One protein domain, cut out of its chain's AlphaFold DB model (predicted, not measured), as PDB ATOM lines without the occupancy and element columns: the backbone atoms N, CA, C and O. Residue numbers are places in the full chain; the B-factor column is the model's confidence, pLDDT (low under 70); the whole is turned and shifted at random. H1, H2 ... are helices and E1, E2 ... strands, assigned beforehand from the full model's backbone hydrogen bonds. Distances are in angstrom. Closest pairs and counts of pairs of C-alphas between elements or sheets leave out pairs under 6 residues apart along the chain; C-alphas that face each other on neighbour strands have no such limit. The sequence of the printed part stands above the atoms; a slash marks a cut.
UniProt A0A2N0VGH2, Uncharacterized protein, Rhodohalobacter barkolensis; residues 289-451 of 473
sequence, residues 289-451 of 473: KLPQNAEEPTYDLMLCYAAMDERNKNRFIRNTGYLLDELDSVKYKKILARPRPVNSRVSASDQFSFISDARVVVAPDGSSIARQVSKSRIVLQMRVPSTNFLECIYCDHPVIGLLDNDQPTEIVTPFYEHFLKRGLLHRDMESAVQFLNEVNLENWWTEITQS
ATOM      1  N   LYS A 289      44.365 -34.006  -5.791       91.88
ATOM      2  CA  LYS A 289      43.740 -33.994  -7.121       91.88
ATOM      3  C   LYS A 289      43.693 -32.604  -7.742       91.88
ATOM      4  O   LYS A 289      43.327 -32.500  -8.915       91.88
ATOM      5  N   LEU A 290      43.998 -31.562  -6.974       91.69
ATOM      6  CA  LEU A 290      44.148 -30.213  -7.483       91.69
ATOM      7  C   LEU A 290      45.454 -30.182  -8.297       91.69
ATOM      8  O   LEU A 290      46.507 -30.509  -7.749       91.69
ATOM      9  N   PRO A 291      45.412 -29.874  -9.606       82.88
ATOM     10  CA  PRO A 291      46.618 -29.772 -10.419       82.88
ATOM     11  C   PRO A 291      47.651 -28.850  -9.760       82.88
ATOM     12  O   PRO A 291      47.343 -27.705  -9.447       82.88
ATOM     13  N   GLN A 292      48.865 -29.365  -9.539       72.44
ATOM     14  CA  GLN A 292      49.940 -28.621  -8.867       72.44
ATOM     15  C   GLN A 292      50.515 -27.500  -9.741       72.44
ATOM     16  O   GLN A 292      51.000 -26.501  -9.219       72.44
ATOM     17  N   ASN A 293      50.417 -27.647 -11.064       67.75
ATOM     18  CA  ASN A 293      50.703 -26.578 -12.007       67.75
ATOM     19  C   ASN A 293      49.384 -25.882 -12.327       67.75
ATOM     20  O   ASN A 293      48.468 -26.521 -12.854       67.75
ATOM     21  N   ALA A 294      49.293 -24.596 -11.994       60.22
ATOM     22  CA  ALA A 294      48.154 -23.775 -12.359       60.22
ATOM     23  C   ALA A 294      48.079 -23.700 -13.891       60.22
ATOM     24  O   ALA A 294      48.835 -22.967 -14.526       60.22
ATOM     25  N   GLU A 295      47.191 -24.491 -14.501       74.88
ATOM     26  CA  GLU A 295      46.641 -24.099 -15.797       74.88
ATOM     27  C   GLU A 295      46.052 -22.696 -15.602       74.88
ATOM     28  O   GLU A 295      45.414 -22.443 -14.574       74.88
ATOM     29  N   GLU A 296      46.272 -21.782 -16.550       85.50
ATOM     30  CA  GLU A 296      45.608 -20.482 -16.487       85.50
ATOM     31  C   GLU A 296      44.094 -20.701 -16.311       85.50
ATOM     32  O   GLU A 296      43.503 -21.519 -17.037       85.50
ATOM     33  N   PRO A 297      43.453 -20.025 -15.335       90.19
ATOM     34  CA  PRO A 297      42.032 -20.194 -15.095       90.19
ATOM     35  C   PRO A 297      41.233 -19.987 -16.383       90.19
ATOM     36  O   PRO A 297      41.319 -18.958 -17.046       90.19
ATOM     37  N   THR A 298      40.444 -20.993 -16.751       95.69
ATOM     38  CA  THR A 298      39.601 -20.963 -17.954       95.69
ATOM     39  C   THR A 298      38.290 -20.209 -17.714       95.69
ATOM     40  O   THR A 298      37.713 -19.668 -18.660       95.69
ATOM     41  N   TYR A 299      37.809 -20.208 -16.471       97.62
ATOM     42  CA  TYR A 299      36.542 -19.623 -16.049       97.62
ATOM     43  C   TYR A 299      36.782 -18.515 -15.023       97.62
ATOM     44  O   TYR A 299      37.593 -18.662 -14.107       97.62
ATOM     45  N   ASP A 300      36.033 -17.425 -15.144       98.25
ATOM     46  CA  ASP A 300      36.093 -16.309 -14.205       98.25
ATOM     47  C   ASP A 300      35.374 -16.632 -12.894       98.25
ATOM     48  O   ASP A 300      35.802 -16.202 -11.828       98.25
ATOM     49  N   LEU A 301      34.300 -17.420 -12.963       98.62
ATOM     50  CA  LEU A 301      33.485 -17.804 -11.815       98.62
ATOM     51  C   LEU A 301      32.960 -19.229 -11.984       98.62
ATOM     52  O   LEU A 301      32.497 -19.613 -13.058       98.62
ATOM     53  N   MET A 302      32.960 -19.997 -10.900       98.38
ATOM     54  CA  MET A 302      32.282 -21.286 -10.829       98.38
ATOM     55  C   MET A 302      31.122 -21.246  -9.840       98.38
ATOM     56  O   MET A 302      31.314 -20.988  -8.657       98.38
ATOM     57  N   LEU A 303      29.928 -21.592 -10.311       98.38
ATOM     58  CA  LEU A 303      28.735 -21.780  -9.494       98.38
ATOM     59  C   LEU A 303      28.662 -23.244  -9.045       98.38
ATOM     60  O   LEU A 303      28.462 -24.149  -9.862       98.38
ATOM     61  N   CYS A 304      28.828 -23.496  -7.749       97.31
ATOM     62  CA  CYS A 304      28.805 -24.842  -7.184       97.31
ATOM     63  C   CYS A 304      27.468 -25.114  -6.484       97.31
ATOM     64  O   CYS A 304      27.176 -24.555  -5.424       97.31
ATOM     65  N   TYR A 305      26.657 -25.995  -7.074       96.06
ATOM     66  CA  TYR A 305      25.318 -26.312  -6.581       96.06
ATOM     67  C   TYR A 305      25.332 -27.514  -5.629       96.06
ATOM     68  O   TYR A 305      26.082 -28.479  -5.804       96.06
ATOM     69  N   ALA A 306      24.455 -27.481  -4.622       93.00
ATOM     70  CA  ALA A 306      24.123 -28.663  -3.830       93.00
ATOM     71  C   ALA A 306      23.228 -29.627  -4.641       93.00
ATOM     72  O   ALA A 306      22.962 -29.409  -5.821       93.00
ATOM     73  N   ALA A 307      22.762 -30.717  -4.019       89.56
ATOM     74  CA  ALA A 307      21.737 -31.550  -4.649       89.56
ATOM     75  C   ALA A 307      20.474 -30.707  -4.873       89.56
ATOM     76  O   ALA A 307      19.959 -30.116  -3.919       89.56
ATOM     77  N   MET A 308      20.004 -30.652  -6.118       89.12
ATOM     78  CA  MET A 308      18.768 -29.969  -6.471       89.12
ATOM     79  C   MET A 308      17.590 -30.925  -6.292       89.12
ATOM     80  O   MET A 308      17.598 -32.038  -6.818       89.12
ATOM     81  N   ASP A 309      16.595 -30.495  -5.526       86.25
ATOM     82  CA  ASP A 309      15.319 -31.181  -5.350       86.25
ATOM     83  C   ASP A 309      14.167 -30.170  -5.444       86.25
ATOM     84  O   ASP A 309      14.392 -28.961  -5.510       86.25
ATOM     85  N   GLU A 310      12.922 -30.647  -5.459       85.44
ATOM     86  CA  GLU A 310      11.745 -29.776  -5.604       85.44
ATOM     87  C   GLU A 310      11.660 -28.678  -4.529       85.44
ATOM     88  O   GLU A 310      11.112 -27.608  -4.783       85.44
ATOM     89  N   ARG A 311      12.249 -28.891  -3.344       84.12
ATOM     90  CA  ARG A 311      12.195 -27.923  -2.239       84.12
ATOM     91  C   ARG A 311      13.130 -26.742  -2.467       84.12
ATOM     92  O   ARG A 311      12.844 -25.643  -2.008       84.12
ATOM     93  N   ASN A 312      14.262 -26.956  -3.142       91.00
ATOM     94  CA  ASN A 312      15.289 -25.924  -3.323       91.00
ATOM     95  C   ASN A 312      15.470 -25.454  -4.776       91.00
ATOM     96  O   ASN A 312      16.133 -24.439  -5.000       91.00
ATOM     97  N   LYS A 313      14.848 -26.126  -5.751       93.31
ATOM     98  CA  LYS A 313      14.950 -25.809  -7.181       93.31
ATOM     99  C   LYS A 313      14.607 -24.352  -7.492       93.31
ATOM    100  O   LYS A 313      15.419 -23.657  -8.092       93.31
ATOM    101  N   ASN A 314      13.461 -23.860  -7.021       95.69
ATOM    102  CA  ASN A 314      13.036 -22.475  -7.274       95.69
ATOM    103  C   ASN A 314      13.998 -21.444  -6.676       95.69
ATOM    104  O   ASN A 314      14.236 -20.398  -7.277       95.69
ATOM    105  N   ARG A 315      14.591 -21.750  -5.513       95.44
ATOM    106  CA  ARG A 315      15.617 -20.899  -4.903       95.44
ATOM    107  C   ARG A 315      16.855 -20.821  -5.792       95.44
ATOM    108  O   ARG A 315      17.353 -19.725  -6.007       95.44
ATOM    109  N   PHE A 316      17.326 -21.950  -6.324       96.44
ATOM    110  CA  PHE A 316      18.459 -21.946  -7.251       96.44
ATOM    111  C   PHE A 316      18.139 -21.207  -8.549       96.44
ATOM    112  O   PHE A 316      18.934 -20.365  -8.933       96.44
ATOM    113  N   ILE A 317      16.973 -21.432  -9.164       97.31
ATOM    114  CA  ILE A 317      16.562 -20.712 -10.382       97.31
ATOM    115  C   ILE A 317      16.587 -19.198 -10.154       97.31
ATOM    116  O   ILE A 317      17.238 -18.477 -10.904       97.31
ATOM    117  N   ARG A 318      15.930 -18.722  -9.088       97.75
ATOM    118  CA  ARG A 318      15.867 -17.292  -8.760       97.75
ATOM    119  C   ARG A 318      17.251 -16.704  -8.497       97.75
ATOM    120  O   ARG A 318      17.585 -15.664  -9.048       97.75
ATOM    121  N   ASN A 319      18.047 -17.370  -7.663       98.06
ATOM    122  CA  ASN A 319      19.377 -16.895  -7.297       98.06
ATOM    123  C   ASN A 319      20.319 -16.864  -8.509       98.06
ATOM    124  O   ASN A 319      21.073 -15.916  -8.672       98.06
ATOM    125  N   THR A 320      20.276 -17.886  -9.363       98.31
ATOM    126  CA  THR A 320      21.089 -17.934 -10.581       98.31
ATOM    127  C   THR A 320      20.644 -16.883 -11.594       98.31
ATOM    128  O   THR A 320      21.509 -16.246 -12.175       98.31
ATOM    129  N   GLY A 321      19.335 -16.675 -11.780       98.38
ATOM    130  CA  GLY A 321      18.813 -15.621 -12.655       98.38
ATOM    131  C   GLY A 321      19.304 -14.243 -12.222       98.38
ATOM    132  O   GLY A 321      20.008 -13.590 -12.980       98.38
ATOM    133  N   TYR A 322      19.066 -13.883 -10.955       98.56
ATOM    134  CA  TYR A 322      19.534 -12.613 -10.392       98.56
ATOM    135  C   TYR A 322      21.051 -12.431 -10.544       98.56
ATOM    136  O   TYR A 322      21.510 -11.375 -10.965       98.56
ATOM    137  N   LEU A 323      21.841 -13.470 -10.234       98.62
ATOM    138  CA  LEU A 323      23.290 -13.406 -10.410       98.62
ATOM    139  C   LEU A 323      23.665 -13.107 -11.855       98.62
ATOM    140  O   LEU A 323      24.527 -12.278 -12.089       98.62
ATOM    141  N   LEU A 324      23.059 -13.779 -12.829       98.50
ATOM    142  CA  LEU A 324      23.423 -13.573 -14.227       98.50
ATOM    143  C   LEU A 324      22.984 -12.190 -14.724       98.50
ATOM    144  O   LEU A 324      23.748 -11.559 -15.452       98.50
ATOM    145  N   ASP A 325      21.832 -11.694 -14.288       98.38
ATOM    146  CA  ASP A 325      21.323 -10.382 -14.697       98.38
ATOM    147  C   ASP A 325      22.195  -9.226 -14.165       98.38
ATOM    148  O   ASP A 325      22.487  -8.288 -14.905       98.38
ATOM    149  N   GLU A 326      22.675  -9.326 -12.920       98.56
ATOM    150  CA  GLU A 326      23.346  -8.220 -12.213       98.56
ATOM    151  C   GLU A 326      24.885  -8.339 -12.150       98.56
ATOM    152  O   GLU A 326      25.586  -7.390 -11.789       98.56
ATOM    153  N   LEU A 327      25.457  -9.501 -12.480       98.56
ATOM    154  CA  LEU A 327      26.909  -9.705 -12.457       98.56
ATOM    155  C   LEU A 327      27.588  -9.007 -13.641       98.56
ATOM    156  O   LEU A 327      27.220  -9.223 -14.800       98.56
ATOM    157  N   ASP A 328      28.655  -8.259 -13.350       98.38
ATOM    158  CA  ASP A 328      29.474  -7.546 -14.331       98.38
ATOM    159  C   ASP A 328      29.973  -8.501 -15.428       98.38
ATOM    160  O   ASP A 328      30.905  -9.296 -15.255       98.38
ATOM    161  N   SER A 329      29.341  -8.398 -16.597       97.94
ATOM    162  CA  SER A 329      29.623  -9.231 -17.765       97.94
ATOM    163  C   SER A 329      30.985  -8.957 -18.405       97.94
ATOM    164  O   SER A 329      31.503  -9.814 -19.127       97.94
ATOM    165  N   VAL A 330      31.595  -7.800 -18.134       98.00
ATOM    166  CA  VAL A 330      32.950  -7.472 -18.588       98.00
ATOM    167  C   VAL A 330      33.975  -8.181 -17.711       98.00
ATOM    168  O   VAL A 330      34.963  -8.705 -18.233       98.00
ATOM    169  N   LYS A 331      33.734  -8.233 -16.399       97.81
ATOM    170  CA  LYS A 331      34.611  -8.895 -15.424       97.81
ATOM    171  C   LYS A 331      34.473 -10.419 -15.433       97.81
ATOM    172  O   LYS A 331      35.481 -11.112 -15.294       97.81
ATOM    173  N   TYR A 332      33.259 -10.933 -15.629       98.31
ATOM    174  CA  TYR A 332      32.934 -12.361 -15.589       98.31
ATOM    175  C   TYR A 332      32.360 -12.835 -16.931       98.31
ATOM    176  O   TYR A 332      31.146 -12.935 -17.122       98.31
ATOM    177  N   LYS A 333      33.253 -13.139 -17.880       98.25
ATOM    178  CA  LYS A 333      32.903 -13.500 -19.264       98.25
ATOM    179  C   LYS A 333      32.606 -14.985 -19.430       98.25
ATOM    180  O   LYS A 333      31.860 -15.361 -20.331       98.25
ATOM    181  N   LYS A 334      33.232 -15.832 -18.608       98.38
ATOM    182  CA  LYS A 334      33.078 -17.292 -18.661       98.38
ATOM    183  C   LYS A 334      32.727 -17.841 -17.291       98.38
ATOM    184  O   LYS A 334      33.532 -17.769 -16.365       98.38
ATOM    185  N   ILE A 335      31.552 -18.446 -17.183       98.62
ATOM    186  CA  ILE A 335      31.021 -18.980 -15.931       98.62
ATOM    187  C   ILE A 335      30.852 -20.492 -16.065       98.62
ATOM    188  O   ILE A 335      30.324 -20.982 -17.059       98.62
ATOM    189  N   LEU A 336      31.278 -21.249 -15.059       98.00
ATOM    190  CA  LEU A 336      31.064 -22.691 -14.986       98.00
ATOM    191  C   LEU A 336      29.933 -23.003 -14.004       98.00
ATOM    192  O   LEU A 336      30.081 -22.791 -12.805       98.00
ATOM    193  N   ALA A 337      28.820 -23.566 -14.472       97.69
ATOM    194  CA  ALA A 337      27.774 -24.094 -13.601       97.69
ATOM    195  C   ALA A 337      28.013 -25.582 -13.332       97.69
ATOM    196  O   ALA A 337      27.947 -26.408 -14.242       97.69
ATOM    197  N   ARG A 338      28.282 -25.950 -12.075       95.25
ATOM    198  CA  ARG A 338      28.529 -27.342 -11.693       95.25
ATOM    199  C   ARG A 338      27.327 -27.956 -10.965       95.25
ATOM    200  O   ARG A 338      27.135 -27.655  -9.780       95.25
ATOM    201  N   PRO A 339      26.613 -28.915 -11.580       93.06
ATOM    202  CA  PRO A 339      25.648 -29.735 -10.860       93.06
ATOM    203  C   PRO A 339      26.330 -30.640  -9.825       93.06
ATOM    204  O   PRO A 339      27.421 -31.176 -10.052       93.06
ATOM    205  N   ARG A 340      25.652 -30.911  -8.703       89.94
ATOM    206  CA  ARG A 340      26.031 -32.051  -7.861       89.94
ATOM    207  C   ARG A 340      25.633 -33.343  -8.586       89.94
ATOM    208  O   ARG A 340      24.448 -33.526  -8.856       89.94
ATOM    209  N   PRO A 341      26.568 -34.272  -8.847       84.38
ATOM    210  CA  PRO A 341      26.228 -35.518  -9.520       84.38
ATOM    211  C   PRO A 341      25.256 -36.338  -8.660       84.38
ATOM    212  O   PRO A 341      25.512 -36.570  -7.476       84.38
ATOM    213  N   VAL A 342      24.155 -36.797  -9.262       74.25
ATOM    214  CA  VAL A 342      23.175 -37.679  -8.601       74.25
ATOM    215  C   VAL A 342      23.715 -39.108  -8.539       74.25
ATOM    216  O   VAL A 342      23.632 -39.780  -7.513       74.25
ATOM    217  N   ASN A 343      24.292 -39.581  -9.643       73.06
ATOM    218  CA  ASN A 343      25.075 -40.811  -9.726       73.06
ATOM    219  C   ASN A 343      25.957 -40.764 -10.987       73.06
ATOM    220  O   ASN A 343      25.795 -39.888 -11.827       73.06
ATOM    221  N   SER A 344      26.876 -41.717 -11.150       70.62
ATOM    222  CA  SER A 344      27.810 -41.744 -12.287       70.62
ATOM    223  C   SER A 344      27.181 -42.048 -13.656       70.62
ATOM    224  O   SER A 344      27.908 -42.123 -14.640       70.62
ATOM    225  N   ARG A 345      25.864 -42.290 -13.737       73.06
ATOM    226  CA  ARG A 345      25.170 -42.737 -14.961       73.06
ATOM    227  C   ARG A 345      24.027 -41.835 -15.406       73.06
ATOM    228  O   ARG A 345      23.582 -41.963 -16.539       73.06
ATOM    229  N   VAL A 346      23.499 -41.004 -14.515       73.69
ATOM    230  CA  VAL A 346      22.390 -40.098 -14.797       73.69
ATOM    231  C   VAL A 346      22.958 -38.703 -14.808       73.69
ATOM    232  O   VAL A 346      23.502 -38.248 -13.801       73.69
ATOM    233  N   SER A 347      22.824 -38.069 -15.963       77.62
ATOM    234  CA  SER A 347      23.242 -36.700 -16.128       77.62
ATOM    235  C   SER A 347      22.357 -35.775 -15.297       77.62
ATOM    236  O   SER A 347      21.133 -35.912 -15.308       77.62
ATOM    237  N   ALA A 348      22.968 -34.871 -14.537       82.00
ATOM    238  CA  ALA A 348      22.253 -33.815 -13.835       82.00
ATOM    239  C   ALA A 348      22.182 -32.528 -14.671       82.00
ATOM    240  O   ALA A 348      21.541 -31.575 -14.231       82.00
ATOM    241  N   SER A 349      22.788 -32.481 -15.867       81.50
ATOM    242  CA  SER A 349      22.809 -31.273 -16.702       81.50
ATOM    243  C   SER A 349      21.412 -30.804 -17.099       81.50
ATOM    244  O   SER A 349      21.165 -29.604 -17.128       81.50
ATOM    245  N   ASP A 350      20.468 -31.722 -17.321       86.00
ATOM    246  CA  ASP A 350      19.090 -31.374 -17.700       86.00
ATOM    247  C   ASP A 350      18.364 -30.567 -16.610       86.00
ATOM    248  O   ASP A 350      17.464 -29.773 -16.901       86.00
ATOM    249  N   GLN A 351      18.790 -30.710 -15.346       87.50
ATOM    250  CA  GLN A 351      18.275 -29.914 -14.225       87.50
ATOM    251  C   GLN A 351      18.641 -28.430 -14.349       87.50
ATOM    252  O   GLN A 351      18.018 -27.603 -13.693       87.50
ATOM    253  N   PHE A 352      19.613 -28.097 -15.202       92.38
ATOM    254  CA  PHE A 352      20.135 -26.753 -15.447       92.38
ATOM    255  C   PHE A 352      19.639 -26.150 -16.762       92.38
ATOM    256  O   PHE A 352      20.132 -25.110 -17.182       92.38
ATOM    257  N   SER A 353      18.621 -26.750 -17.384       93.69
ATOM    258  CA  SER A 353      17.954 -26.221 -18.587       93.69
ATOM    259  C   SER A 353      17.364 -24.813 -18.418       93.69
ATOM    260  O   SER A 353      17.075 -24.153 -19.410       93.69
ATOM    261  N   PHE A 354      17.206 -24.333 -17.180       95.06
ATOM    262  CA  PHE A 354      16.795 -22.958 -16.887       95.06
ATOM    263  C   PHE A 354      17.910 -21.920 -17.103       95.06
ATOM    264  O   PHE A 354      17.626 -20.727 -17.085       95.06
ATOM    265  N   ILE A 355      19.167 -22.344 -17.279       96.44
ATOM    266  CA  ILE A 355      20.285 -21.450 -17.582       96.44
ATOM    267  C   ILE A 355      20.407 -21.319 -19.100       96.44
ATOM    268  O   ILE A 355      20.860 -22.243 -19.773       96.44
ATOM    269  N   SER A 356      20.025 -20.159 -19.630       95.88
ATOM    270  CA  SER A 356      20.112 -19.826 -21.059       95.88
ATOM    271  C   SER A 356      21.221 -18.821 -21.398       95.88
ATOM    272  O   SER A 356      21.402 -18.479 -22.566       95.88
ATOM    273  N   ASP A 357      21.963 -18.343 -20.398       97.81
ATOM    274  CA  ASP A 357      23.007 -17.334 -20.574       97.81
ATOM    275  C   ASP A 357      24.228 -17.902 -21.315       97.81
ATOM    276  O   ASP A 357      24.829 -18.894 -20.896       97.81
ATOM    277  N   ALA A 358      24.625 -17.241 -22.407       97.62
ATOM    278  CA  ALA A 358      25.716 -17.672 -23.280       97.62
ATOM    279  C   ALA A 358      27.105 -17.660 -22.611       97.62
ATOM    280  O   ALA A 358      28.033 -18.293 -23.118       97.62
ATOM    281  N   ARG A 359      27.270 -16.958 -21.484       98.12
ATOM    282  CA  ARG A 359      28.502 -16.966 -20.680       98.12
ATOM    283  C   ARG A 359      28.662 -18.257 -19.886       98.12
ATOM    284  O   ARG A 359      29.772 -18.554 -19.436       98.12
ATOM    285  N   VAL A 360      27.575 -19.002 -19.663       98.19
ATOM    286  CA  VAL A 360      27.558 -20.146 -18.751       98.19
ATOM    287  C   VAL A 360      27.775 -21.458 -19.495       98.19
ATOM    288  O   VAL A 360      27.042 -21.823 -20.409       98.19
ATOM    289  N   VAL A 361      28.756 -22.226 -19.030       97.31
ATOM    290  CA  VAL A 361      28.991 -23.612 -19.434       97.31
ATOM    291  C   VAL A 361      28.550 -24.525 -18.300       97.31
ATOM    292  O   VAL A 361      29.026 -24.398 -17.173       97.31
ATOM    293  N   VAL A 362      27.658 -25.474 -18.580       96.00
ATOM    294  CA  VAL A 362      27.293 -26.509 -17.603       96.00
ATOM    295  C   VAL A 362      28.363 -27.596 -17.615       96.00
ATOM    296  O   VAL A 362      28.677 -28.175 -18.656       96.00
ATOM    297  N   ALA A 363      28.954 -27.867 -16.452       93.25
ATOM    298  CA  ALA A 363      29.999 -28.866 -16.332       93.25
ATOM    299  C   ALA A 363      29.452 -30.272 -16.642       93.25
ATOM    300  O   ALA A 363      28.373 -30.622 -16.159       93.25
ATOM    301  N   PRO A 364      30.200 -31.118 -17.376       86.69
ATOM    302  CA  PRO A 364      29.763 -32.476 -17.660       86.69
ATOM    303  C   PRO A 364      29.724 -33.314 -16.378       86.69
ATOM    304  O   PRO A 364      30.588 -33.181 -15.500       86.69
ATOM    305  N   ASP A 365      28.763 -34.227 -16.281       78.50
ATOM    306  CA  ASP A 365      28.636 -35.100 -15.118       78.50
ATOM    307  C   ASP A 365      29.864 -35.983 -14.899       78.50
ATOM    308  O   ASP A 365      30.534 -36.434 -15.827       78.50
ATOM    309  N   GLY A 366      30.171 -36.231 -13.625       79.56
ATOM    310  CA  GLY A 366      31.295 -37.078 -13.224       79.56
ATOM    311  C   GLY A 366      32.676 -36.438 -13.380       79.56
ATOM    312  O   GLY A 366      33.668 -37.053 -12.987       79.56
ATOM    313  N   SER A 367      32.774 -35.208 -13.891       85.56
ATOM    314  CA  SER A 367      34.053 -34.501 -13.925       85.56
ATOM    315  C   SER A 367      34.562 -34.172 -12.512       85.56
ATOM    316  O   SER A 367      33.798 -33.924 -11.575       85.56
ATOM    317  N   SER A 368      35.889 -34.234 -12.346       91.19
ATOM    318  CA  SER A 368      36.547 -34.003 -11.057       91.19
ATOM    319  C   SER A 368      36.316 -32.571 -10.593       91.19
ATOM    320  O   SER A 368      36.681 -31.630 -11.297       91.19
ATOM    321  N   ILE A 369      35.772 -32.407  -9.386       93.94
ATOM    322  CA  ILE A 369      35.586 -31.083  -8.795       93.94
ATOM    323  C   ILE A 369      36.914 -30.347  -8.622       93.94
ATOM    324  O   ILE A 369      36.982 -29.177  -8.970       93.94
ATOM    325  N   ALA A 370      37.975 -31.026  -8.179       95.00
ATOM    326  CA  ALA A 370      39.282 -30.396  -8.002       95.00
ATOM    327  C   ALA A 370      39.776 -29.782  -9.322       95.00
ATOM    328  O   ALA A 370      40.208 -28.638  -9.354       95.00
ATOM    329  N   ARG A 371      39.586 -30.489 -10.444       93.75
ATOM    330  CA  ARG A 371      39.940 -29.977 -11.777       93.75
ATOM    331  C   ARG A 371      39.085 -28.782 -12.211       93.75
ATOM    332  O   ARG A 371      39.553 -27.941 -12.963       93.75
ATOM    333  N   GLN A 372      37.815 -28.730 -11.821       95.00
ATOM    334  CA  GLN A 372      36.956 -27.587 -12.145       95.00
ATOM    335  C   GLN A 372      37.321 -26.359 -11.314       95.00
ATOM    336  O   GLN A 372      37.408 -25.261 -11.857       95.00
ATOM    337  N   VAL A 373      37.587 -26.563 -10.021       96.31
ATOM    338  CA  VAL A 373      38.049 -25.517  -9.106       96.31
ATOM    339  C   VAL A 373      39.371 -24.941  -9.604       96.31
ATOM    340  O   VAL A 373      39.463 -23.738  -9.790       96.31
ATOM    341  N   SER A 374      40.350 -25.773  -9.978       95.44
ATOM    342  CA  SER A 374      41.627 -25.276 -10.518       95.44
ATOM    343  C   SER A 374      41.500 -24.494 -11.828       95.44
ATOM    344  O   SER A 374      42.412 -23.766 -12.191       95.44
ATOM    345  N   LYS A 375      40.398 -24.668 -12.564       95.88
ATOM    346  CA  LYS A 375      40.110 -23.938 -13.806       95.88
ATOM    347  C   LYS A 375      39.313 -22.662 -13.582       95.88
ATOM    348  O   LYS A 375      38.992 -21.998 -14.563       95.88
ATOM    349  N   SER A 376      38.958 -22.347 -12.346       96.88
ATOM    350  CA  SER A 376      38.100 -21.217 -12.006       96.88
ATOM    351  C   SER A 376      38.893 -20.210 -11.182       96.88
ATOM    352  O   SER A 376      39.721 -20.606 -10.371       96.88
ATOM    353  N   ARG A 377      38.678 -18.908 -11.393       97.38
ATOM    354  CA  ARG A 377      39.360 -17.866 -10.599       97.38
ATOM    355  C   ARG A 377      38.787 -17.746  -9.190       97.38
ATOM    356  O   ARG A 377      39.523 -17.467  -8.252       97.38
ATOM    357  N   ILE A 378      37.476 -17.937  -9.060       98.44
ATOM    358  CA  ILE A 378      36.749 -17.950  -7.793       98.44
ATOM    359  C   ILE A 378      35.572 -18.925  -7.869       98.44
ATOM    360  O   ILE A 378      34.978 -19.141  -8.932       98.44
ATOM    361  N   VAL A 379      35.221 -19.509  -6.727       98.69
ATOM    362  CA  VAL A 379      34.057 -20.386  -6.570       98.69
ATOM    363  C   VAL A 379      32.979 -19.687  -5.742       98.69
ATOM    364  O   VAL A 379      33.245 -19.226  -4.639       98.69
ATOM    365  N   LEU A 380      31.736 -19.678  -6.222       98.75
ATOM    366  CA  LEU A 380      30.554 -19.347  -5.427       98.75
ATOM    367  C   LEU A 380      29.834 -20.636  -5.024       98.75
ATOM    368  O   LEU A 380      29.270 -21.357  -5.853       98.75
ATOM    369  N   GLN A 381      29.836 -20.932  -3.727       98.44
ATOM    370  CA  GLN A 381      29.028 -22.002  -3.154       98.44
ATOM    371  C   GLN A 381      27.592 -21.510  -2.985       98.44
ATOM    372  O   GLN A 381      27.309 -20.662  -2.142       98.44
ATOM    373  N   MET A 382      26.656 -22.099  -3.732       97.94
ATOM    374  CA  MET A 382      25.237 -21.712  -3.685       97.94
ATOM    375  C   MET A 382      24.564 -22.034  -2.339       97.94
ATOM    376  O   MET A 382      23.387 -21.730  -2.145       97.94
ATOM    377  N   ARG A 383      25.282 -22.716  -1.438       96.75
ATOM    378  CA  ARG A 383      24.867 -23.042  -0.076       96.75
ATOM    379  C   ARG A 383      26.095 -23.342   0.792       96.75
ATOM    380  O   ARG A 383      26.911 -24.181   0.412       96.75
ATOM    381  N   VAL A 384      26.176 -22.728   1.965       96.94
ATOM    382  CA  VAL A 384      27.116 -23.032   3.055       96.94
ATOM    383  C   VAL A 384      26.286 -23.391   4.293       96.94
ATOM    384  O   VAL A 384      25.332 -22.671   4.585       96.94
ATOM    385  N   PRO A 385      26.567 -24.518   4.977       96.19
ATOM    386  CA  PRO A 385      27.789 -25.324   4.918       96.19
ATOM    387  C   PRO A 385      27.880 -26.192   3.662       96.19
ATOM    388  O   PRO A 385      26.872 -26.666   3.132       96.19
ATOM    389  N   SER A 386      29.103 -26.396   3.173       95.38
ATOM    390  CA  SER A 386      29.399 -27.247   2.015       95.38
ATOM    391  C   SER A 386      30.802 -27.829   2.127       95.38
ATOM    392  O   SER A 386      31.756 -27.145   2.483       95.38
ATOM    393  N   THR A 387      30.966 -29.105   1.761       96.00
ATOM    394  CA  THR A 387      32.290 -29.734   1.772       96.00
ATOM    395  C   THR A 387      33.170 -29.086   0.721       96.00
ATOM    396  O   THR A 387      34.362 -28.955   0.934       96.00
ATOM    397  N   ASN A 388      32.572 -28.618  -0.374       96.50
ATOM    398  CA  ASN A 388      33.305 -27.942  -1.430       96.50
ATOM    399  C   ASN A 388      33.763 -26.538  -0.997       96.50
ATOM    400  O   ASN A 388      34.780 -26.070  -1.494       96.50
ATOM    401  N   PHE A 389      33.074 -25.902  -0.036       97.88
ATOM    402  CA  PHE A 389      33.568 -24.685   0.619       97.88
ATOM    403  C   PHE A 389      34.853 -24.990   1.402       97.88
ATOM    404  O   PHE A 389      35.892 -24.400   1.128       97.88
ATOM    405  N   LEU A 390      34.815 -25.991   2.291       97.06
ATOM    406  CA  LEU A 390      35.985 -26.412   3.075       97.06
ATOM    407  C   LEU A 390      37.144 -26.927   2.210       97.06
ATOM    408  O   LEU A 390      38.294 -26.671   2.536       97.06
ATOM    409  N   GLU A 391      36.866 -27.609   1.095       97.12
ATOM    410  CA  GLU A 391      37.887 -28.036   0.125       97.12
ATOM    411  C   GLU A 391      38.633 -26.835  -0.489       97.12
ATOM    412  O   GLU A 391      39.853 -26.895  -0.647       97.12
ATOM    413  N   CYS A 392      37.929 -25.730  -0.780       97.62
ATOM    414  CA  CYS A 392      38.550 -24.498  -1.276       97.62
ATOM    415  C   CYS A 392      39.383 -23.806  -0.187       97.62
ATOM    416  O   CYS A 392      40.544 -23.495  -0.434       97.62
ATOM    417  N   ILE A 393      38.837 -23.656   1.027       97.38
ATOM    418  CA  ILE A 393      39.554 -23.092   2.189       97.38
ATOM    419  C   ILE A 393      40.822 -23.902   2.502       97.38
ATOM    420  O   ILE A 393      41.901 -23.350   2.713       97.38
ATOM    421  N   TYR A 394      40.727 -25.233   2.475       96.00
ATOM    422  CA  TYR A 394      41.863 -26.121   2.722       96.00
ATOM    423  C   TYR A 394      43.014 -25.877   1.738       96.00
ATOM    424  O   TYR A 394      44.182 -25.894   2.131       96.00
ATOM    425  N   CYS A 395      42.688 -25.599   0.474       95.56
ATOM    426  CA  CYS A 395      43.662 -25.367  -0.592       95.56
ATOM    427  C   CYS A 395      43.995 -23.886  -0.828       95.56
ATOM    428  O   CYS A 395      44.675 -23.592  -1.805       95.56
ATOM    429  N   ASP A 396      43.499 -22.973   0.013       96.69
ATOM    430  CA  ASP A 396      43.618 -21.520  -0.176       96.69
ATOM    431  C   ASP A 396      43.176 -21.054  -1.574       96.69
ATOM    432  O   ASP A 396      43.770 -20.160  -2.177       96.69
ATOM    433  N   HIS A 397      42.105 -21.659  -2.092       97.19
ATOM    434  CA  HIS A 397      41.493 -21.265  -3.356       97.19
ATOM    435  C   HIS A 397      40.366 -20.242  -3.120       97.19
ATOM    436  O   HIS A 397      39.510 -20.513  -2.269       97.19
ATOM    437  N   PRO A 398      40.302 -19.126  -3.880       98.31
ATOM    438  CA  PRO A 398      39.280 -18.101  -3.692       98.31
ATOM    439  C   PRO A 398      37.861 -18.667  -3.738       98.31
ATOM    440  O   PRO A 398      37.445 -19.316  -4.704       98.31
ATOM    441  N   VAL A 399      37.096 -18.403  -2.684       98.69
ATOM    442  CA  VAL A 399      35.734 -18.910  -2.537       98.69
ATOM    443  C   VAL A 399      34.870 -17.912  -1.787       98.69
ATOM    444  O   VAL A 399      35.327 -17.306  -0.829       98.69
ATOM    445  N   ILE A 400      33.611 -17.784  -2.189       98.81
ATOM    446  CA  ILE A 400      32.551 -17.176  -1.384       98.81
ATOM    447  C   ILE A 400      31.367 -18.138  -1.274       98.81
ATOM    448  O   ILE A 400      31.276 -19.126  -2.014       98.81
ATOM    449  N   GLY A 401      30.437 -17.882  -0.359       98.56
ATOM    450  CA  GLY A 401      29.271 -18.746  -0.206       98.56
ATOM    451  C   GLY A 401      28.018 -18.060   0.313       98.56
ATOM    452  O   GLY A 401      28.088 -17.106   1.079       98.56
ATOM    453  N   LEU A 402      26.862 -18.594  -0.082       98.56
ATOM    454  CA  LEU A 402      25.568 -18.204   0.479       98.56
ATOM    455  C   LEU A 402      25.326 -18.973   1.777       98.56
ATOM    456  O   LEU A 402      25.140 -20.193   1.748       98.56
ATOM    457  N   LEU A 403      25.344 -18.275   2.907       97.88
ATOM    458  CA  LEU A 403      25.136 -18.858   4.224       97.88
ATOM    459  C   LEU A 403      23.665 -19.256   4.401       97.88
ATOM    460  O   LEU A 403      22.780 -18.411   4.457       97.88
ATOM    461  N   ASP A 404      23.429 -20.560   4.516       94.56
ATOM    462  CA  ASP A 404      22.116 -21.192   4.709       94.56
ATOM    463  C   ASP A 404      22.075 -21.973   6.036       94.56
ATOM    464  O   ASP A 404      21.286 -22.904   6.191       94.56
ATOM    465  N   ASN A 405      23.002 -21.656   6.946       94.19
ATOM    466  CA  ASN A 405      23.039 -22.161   8.312       94.19
ATOM    467  C   ASN A 405      22.415 -21.117   9.237       94.19
ATOM    468  O   ASN A 405      23.052 -20.119   9.576       94.19
ATOM    469  N   ASP A 406      21.170 -21.346   9.620       92.50
ATOM    470  CA  ASP A 406      20.427 -20.539  10.586       92.50
ATOM    471  C   ASP A 406      20.660 -20.987  12.038       92.50
ATOM    472  O   ASP A 406      20.267 -20.284  12.966       92.50
ATOM    473  N   GLN A 407      21.330 -22.126  12.236       92.94
ATOM    474  CA  GLN A 407      21.626 -22.717  13.540       92.94
ATOM    475  C   GLN A 407      23.111 -23.108  13.630       92.94
ATOM    476  O   GLN A 407      23.441 -24.298  13.706       92.94
ATOM    477  N   PRO A 408      24.034 -22.128  13.573       95.75
ATOM    478  CA  PRO A 408      25.451 -22.401  13.730       95.75
ATOM    479  C   PRO A 408      25.772 -22.865  15.153       95.75
ATOM    480  O   PRO A 408      25.174 -22.403  16.123       95.75
ATOM    481  N   THR A 409      26.741 -23.766  15.284       95.50
ATOM    482  CA  THR A 409      27.308 -24.129  16.592       95.50
ATOM    483  C   THR A 409      28.063 -22.950  17.208       95.50
ATOM    484  O   THR A 409      28.521 -22.032  16.513       95.50
ATOM    485  N   GLU A 410      28.271 -22.991  18.523       96.31
ATOM    486  CA  GLU A 410      29.053 -21.966  19.227       96.31
ATOM    487  C   GLU A 410      30.494 -21.883  18.699       96.31
ATOM    488  O   GLU A 410      31.051 -20.793  18.581       96.31
ATOM    489  N   ILE A 411      31.080 -23.021  18.304       96.69
ATOM    490  CA  ILE A 411      32.462 -23.080  17.814       96.69
ATOM    491  C   ILE A 411      32.643 -22.458  16.424       96.69
ATOM    492  O   ILE A 411      33.742 -21.999  16.113       96.69
ATOM    493  N   VAL A 412      31.604 -22.427  15.576       97.31
ATOM    494  CA  VAL A 412      31.699 -21.857  14.218       97.31
ATOM    495  C   VAL A 412      31.225 -20.405  14.143       97.31
ATOM    496  O   VAL A 412      31.676 -19.649  13.281       97.31
ATOM    497  N   THR A 413      30.334 -20.000  15.053       97.81
ATOM    498  CA  THR A 413      29.657 -18.694  15.023       97.81
ATOM    499  C   THR A 413      30.621 -17.504  14.881       97.81
ATOM    500  O   THR A 413      30.426 -16.717  13.950       97.81
ATOM    501  N   PRO A 414      31.716 -17.391  15.666       98.06
ATOM    502  CA  PRO A 414      32.645 -16.263  15.540       98.06
ATOM    503  C   PRO A 414      33.315 -16.179  14.160       98.06
ATOM    504  O   PRO A 414      33.581 -15.091  13.646       98.06
ATOM    505  N   PHE A 415      33.571 -17.328  13.523       98.38
ATOM    506  CA  PHE A 415      34.158 -17.370  12.185       98.38
ATOM    507  C   PHE A 415      33.155 -16.926  11.123       98.38
ATOM    508  O   PHE A 415      33.515 -16.173  10.222       98.38
ATOM    509  N   TYR A 416      31.889 -17.332  11.239       98.31
ATOM    510  CA  TYR A 416      30.843 -16.890  10.316       98.31
ATOM    511  C   TYR A 416      30.605 -15.383  10.393       98.31
ATOM    512  O   TYR A 416      30.472 -14.742   9.352       98.31
ATOM    513  N   GLU A 417      30.611 -14.797  11.588       98.44
ATOM    514  CA  GLU A 417      30.515 -13.345  11.759       98.44
ATOM    515  C   GLU A 417      31.679 -12.615  11.076       98.44
ATOM    516  O   GLU A 417      31.466 -11.657  10.326       98.44
ATOM    517  N   HIS A 418      32.908 -13.107  11.264       98.31
ATOM    518  CA  HIS A 418      34.080 -12.577  10.570       98.31
ATOM    519  C   HIS A 418      33.950 -12.707   9.044       98.31
ATOM    520  O   HIS A 418      34.206 -11.753   8.309       98.31
ATOM    521  N   PHE A 419      33.518 -13.868   8.555       98.62
ATOM    522  CA  PHE A 419      33.367 -14.144   7.129       98.62
ATOM    523  C   PHE A 419      32.273 -13.309   6.466       98.62
ATOM    524  O   PHE A 419      32.486 -12.835   5.352       98.62
ATOM    525  N   LEU A 420      31.155 -13.061   7.149       98.62
ATOM    526  CA  LEU A 420      30.129 -12.121   6.691       98.62
ATOM    527  C   LEU A 420      30.703 -10.703   6.573       98.62
ATOM    528  O   LEU A 420      30.524 -10.040   5.556       98.62
ATOM    529  N   LYS A 421      31.461 -10.253   7.581       98.50
ATOM    530  CA  LYS A 421      32.084  -8.920   7.581       98.50
ATOM    531  C   LYS A 421      33.121  -8.741   6.466       98.50
ATOM    532  O   LYS A 421      33.301  -7.629   5.977       98.50
ATOM    533  N   ARG A 422      33.839  -9.804   6.095       98.31
ATOM    534  CA  ARG A 422      34.920  -9.760   5.095       98.31
ATOM    535  C   ARG A 422      34.480 -10.181   3.685       98.31
ATOM    536  O   ARG A 422      35.335 -10.294   2.811       98.31
ATOM    537  N   GLY A 423      33.183 -10.408   3.462       98.31
ATOM    538  CA  GLY A 423      32.640 -10.793   2.153       98.31
ATOM    539  C   GLY A 423      33.013 -12.213   1.715       98.31
ATOM    540  O   GLY A 423      33.038 -12.504   0.530       98.31
ATOM    541  N   LEU A 424      33.348 -13.101   2.657       98.56
ATOM    542  CA  LEU A 424      33.569 -14.523   2.372       98.56
ATOM    543  C   LEU A 424      32.249 -15.314   2.403       98.56
ATOM    544  O   LEU A 424      32.075 -16.300   1.686       98.56
ATOM    545  N   LEU A 425      31.306 -14.876   3.237       98.75
ATOM    546  CA  LEU A 425      29.942 -15.391   3.291       98.75
ATOM    547  C   LEU A 425      28.947 -14.262   3.040       98.75
ATOM    548  O   LEU A 425      29.189 -13.119   3.417       98.75
ATOM    549  N   HIS A 426      27.806 -14.610   2.457       98.69
ATOM    550  CA  HIS A 426      26.714 -13.689   2.150       98.69
ATOM    551  C   HIS A 426      25.383 -14.289   2.596       98.69
ATOM    552  O   HIS A 426      25.188 -15.501   2.511       98.69
ATOM    553  N   ARG A 427      24.461 -13.452   3.083       98.06
ATOM    554  CA  ARG A 427      23.124 -13.905   3.518       98.06
ATOM    555  C   ARG A 427      22.167 -14.122   2.346       98.06
ATOM    556  O   ARG A 427      21.228 -14.906   2.452       98.06
ATOM    557  N   ASP A 428      22.432 -13.462   1.229       98.25
ATOM    558  CA  ASP A 428      21.610 -13.479   0.028       98.25
ATOM    559  C   ASP A 428      22.476 -13.279  -1.224       98.25
ATOM    560  O   ASP A 428      23.690 -13.066  -1.149       98.25
ATOM    561  N   MET A 429      21.847 -13.431  -2.389       98.56
ATOM    562  CA  MET A 429      22.544 -13.322  -3.668       98.56
ATOM    563  C   MET A 429      22.907 -11.875  -4.020       98.56
ATOM    564  O   MET A 429      23.939 -11.658  -4.643       98.56
ATOM    565  N   GLU A 430      22.102 -10.898  -3.604       98.69
ATOM    566  CA  GLU A 430      22.343  -9.473  -3.865       98.69
ATOM    567  C   GLU A 430      23.672  -9.022  -3.257       98.69
ATOM    568  O   GLU A 430      24.554  -8.541  -3.968       98.69
ATOM    569  N   SER A 431      23.878  -9.321  -1.973       98.69
ATOM    570  CA  SER A 431      25.139  -9.082  -1.275       98.69
ATOM    571  C   SER A 431      26.334  -9.763  -1.958       98.69
ATOM    572  O   SER A 431      27.414  -9.174  -2.043       98.69
ATOM    573  N   ALA A 432      26.157 -10.995  -2.448       98.75
ATOM    574  CA  ALA A 432      27.222 -11.737  -3.122       98.75
ATOM    575  C   ALA A 432      27.593 -11.118  -4.477       98.75
ATOM    576  O   ALA A 432      28.777 -10.995  -4.792       98.75
ATOM    577  N   VAL A 433      26.602 -10.712  -5.275       98.75
ATOM    578  CA  VAL A 433      26.821 -10.084  -6.586       98.75
ATOM    579  C   VAL A 433      27.457  -8.708  -6.434       98.75
ATOM    580  O   VAL A 433      28.436  -8.428  -7.123       98.75
ATOM    581  N   GLN A 434      26.965  -7.884  -5.502       98.69
ATOM    582  CA  GLN A 434      27.560  -6.578  -5.218       98.69
ATOM    583  C   GLN A 434      29.048  -6.726  -4.883       98.69
ATOM    584  O   GLN A 434      29.902  -6.088  -5.500       98.69
ATOM    585  N   PHE A 435      29.363  -7.637  -3.960       98.75
ATOM    586  CA  PHE A 435      30.739  -7.933  -3.593       98.75
ATOM    587  C   PHE A 435      31.574  -8.388  -4.798       98.75
ATOM    588  O   PHE A 435      32.651  -7.841  -5.034       98.75
ATOM    589  N   LEU A 436      31.079  -9.346  -5.592       98.69
ATOM    590  CA  LEU A 436      31.783  -9.837  -6.780       98.69
ATOM    591  C   LEU A 436      32.052  -8.723  -7.794       98.69
ATOM    592  O   LEU A 436      33.138  -8.691  -8.368       98.69
ATOM    593  N   ASN A 437      31.120  -7.797  -8.006       98.62
ATOM    594  CA  ASN A 437      31.306  -6.683  -8.934       98.62
ATOM    595  C   ASN A 437      32.403  -5.723  -8.438       98.62
ATOM    596  O   ASN A 437      33.327  -5.400  -9.190       98.62
ATOM    597  N   GLU A 438      32.381  -5.358  -7.156       98.38
ATOM    598  CA  GLU A 438      33.263  -4.336  -6.574       98.38
ATOM    599  C   GLU A 438      34.679  -4.841  -6.237       98.38
ATOM    600  O   GLU A 438      35.652  -4.089  -6.314       98.38
ATOM    601  N   VAL A 439      34.835  -6.115  -5.868       98.19
ATOM    602  CA  VAL A 439      36.074  -6.607  -5.245       98.19
ATOM    603  C   VAL A 439      37.264  -6.707  -6.212       98.19
ATOM    604  O   VAL A 439      37.159  -7.247  -7.315       98.19
ATOM    605  N   ASN A 440      38.456  -6.298  -5.773       98.19
ATOM    606  CA  ASN A 440      39.702  -6.761  -6.388       98.19
ATOM    607  C   ASN A 440      40.054  -8.143  -5.811       98.19
ATOM    608  O   ASN A 440      40.518  -8.236  -4.676       98.19
ATOM    609  N   LEU A 441      39.801  -9.207  -6.582       96.94
ATOM    610  CA  LEU A 441      39.899 -10.593  -6.107       96.94
ATOM    611  C   LEU A 441      41.284 -10.961  -5.557       96.94
ATOM    612  O   LEU A 441      41.363 -11.655  -4.548       96.94
ATOM    613  N   GLU A 442      42.360 -10.502  -6.197       96.56
ATOM    614  CA  GLU A 442      43.737 -10.855  -5.818       96.56
ATOM    615  C   GLU A 442      44.124 -10.220  -4.481       96.56
ATOM    616  O   GLU A 442      44.590 -10.910  -3.569       96.56
ATOM    617  N   ASN A 443      43.860  -8.918  -4.337       98.19
ATOM    618  CA  ASN A 443      44.133  -8.190  -3.101       98.19
ATOM    619  C   ASN A 443      43.267  -8.722  -1.957       98.19
ATOM    620  O   ASN A 443      43.786  -9.065  -0.897       98.19
ATOM    621  N   TRP A 444      41.959  -8.859  -2.193       98.50
ATOM    622  CA  TRP A 444      41.027  -9.361  -1.187       98.50
ATOM    623  C   TRP A 444      41.411 -10.758  -0.702       98.50
ATOM    624  O   TRP A 444      41.493 -10.984   0.503       98.50
ATOM    625  N   TRP A 445      41.692 -11.696  -1.612       98.19
ATOM    626  CA  TRP A 445      42.013 -13.063  -1.208       98.19
ATOM    627  C   TRP A 445      43.333 -13.152  -0.437       98.19
ATOM    628  O   TRP A 445      43.438 -13.901   0.539       98.19
ATOM    629  N   THR A 446      44.321 -12.341  -0.820       98.06
ATOM    630  CA  THR A 446      45.579 -12.213  -0.077       98.06
ATOM    631  C   THR A 446      45.320 -11.732   1.350       98.06
ATOM    632  O   THR A 446      45.815 -12.331   2.302       98.06
ATOM    633  N   GLU A 447      44.483 -10.707   1.531       98.19
ATOM    634  CA  GLU A 447      44.122 -10.229   2.869       98.19
ATOM    635  C   GLU A 447      43.330 -11.260   3.688       98.19
ATOM    636  O   GLU A 447      43.524 -11.361   4.899       98.19
ATOM    637  N   ILE A 448      42.412 -12.003   3.059       98.31
ATOM    638  CA  ILE A 448      41.635 -13.057   3.727       98.31
ATOM    639  C   ILE A 448      42.564 -14.154   4.228       98.31
ATOM    640  O   ILE A 448      42.537 -14.485   5.410       98.31
ATOM    641  N   THR A 449      43.402 -14.699   3.349       97.75
ATOM    642  CA  THR A 449      44.290 -15.816   3.690       97.75
ATOM    643  C   THR A 449      45.351 -15.427   4.717       97.75
ATOM    644  O   THR A 449      45.833 -16.289   5.444       97.75
ATOM    645  N   GLN A 450      45.682 -14.145   4.854       97.50
ATOM    646  CA  GLN A 450      46.576 -13.646   5.903       97.50
ATOM    647  C   GLN A 450      45.859 -13.314   7.221       97.50
ATOM    648  O   GLN A 450      46.527 -13.057   8.226       97.50
ATOM    649  N   SER A 451      44.521 -13.309   7.257       98.00
ATOM    650  CA  SER A 451      43.780 -12.967   8.471       98.00
ATOM    651  C   SER A 451      43.914 -14.055   9.539       98.00
ATOM    652  O   SER A 451      43.951 -15.258   9.260       98.00
TER     653      SER A 451
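Overview. This is residues 289 to 451 of the 473 residues of an uncharacterized protein of Rhodohalobacter barkolensis (UniProt A0A2N0VGH2). A twisted wall of five parallel strands forms the core, with helices over both faces: H1 and H6 side by side cover one, and H4 covers part of the opposite one. The short H2 and H3 and the longer H5 only graze this sheet, while H7 is off it; residues 409 to 415, of which 413 to 415 belong to H5, stick out. The printed part has 163 residues with seven named helices and five named strands, in the order E1 H1 E2 H2 E3 H3 E4 H4 E5 H5 H6 H7. The sheet's order is E3 E2 E1 E4 E5, and the class is mixed, helices and strands. The whole is compact, with a radius of gyration of the C-alphas of 15.2 A and spans of 41 by 38 by 31 A.

Along the chain. Start in the sheet and find C-alpha 301 at (33.485, -17.804, -11.815), where E1, residues 301 to 304, begins. Beside it look for E2, residues 335 to 338, and then E3, residues 360 to 362. On the other side of E1 comes E4, residues 379 to 384, 12.2 A long, and then E5, residues 399 to 403, 12.6 A. The longest helix is H1, residues 313 to 326; from C-alpha 313 at (14.950, -25.809, -7.181) it runs 20.1 A. H2 is residues 349 to 352, H3 residues 369 to 373 and H4 residues 387 to 394. Further on come H5, residues 413 to 421, 12.5 A long; H6, residues 429 to 438, 14.3 A; and H7, residues 441 to 450, 14.1 A, which ends at C-alpha 450 at (46.576, -13.646, 5.903).

Arrangement. From edge strand E3 to edge strand E5 the strands' lines turn by 82 degrees. Look for N 361 and O 335 at 2.8 A between E3 and E2, N 336 and O 301 at 2.9 A between E2 and E1, N 380 and O 302 at 2.8 A between E1 and E4, and N 384 and O 402 at 2.7 A between E4 and E5, each within hydrogen-bond range. Residues 401 to 402 of E5 also pair, parallel, with residues 425 to 426. Three strand-helix-strand units, two parallel neighbour strands with a helix between, are E1, H1, E2, then E2, H2, E3, and E4, H4, E5; E3, H3, E4 is a split one, with E2 and E1 between its strands. The crossovers of these four are right-handed. H6 runs along the strands over E5, at a height over the sheet of 9.6 A. On the same face, H1 touches H6, with the C-alphas of Asn 319 and Met 429 closest at 6.0 A, a shallow tilt of 27 degrees, the same way. On the opposite face H4 runs slantwise to the strands, at 43 degrees to E5 on the local plane and a height of 9.0 A. H3 and H4 are close but not clearly touching, their closest C-alphas being those of Val 373 and Cys 392 at 7.9 A. H5 and H7 are apart. In H1, H3, H4, H5, H6 and H7 every O i to N i+4 pair is within hydrogen-bond range; H2 is too short for one.

Size, cuts and confidence. The two C-alphas farthest apart are those of Ala 358 and Glu 410, at 42.9 A. The printed part has no cut, and no link is long. Residues 289 to 300 hold no named element. The mean pLDDT of the printed part is 94.2; look at residues 293 to 294 for the two values under 70.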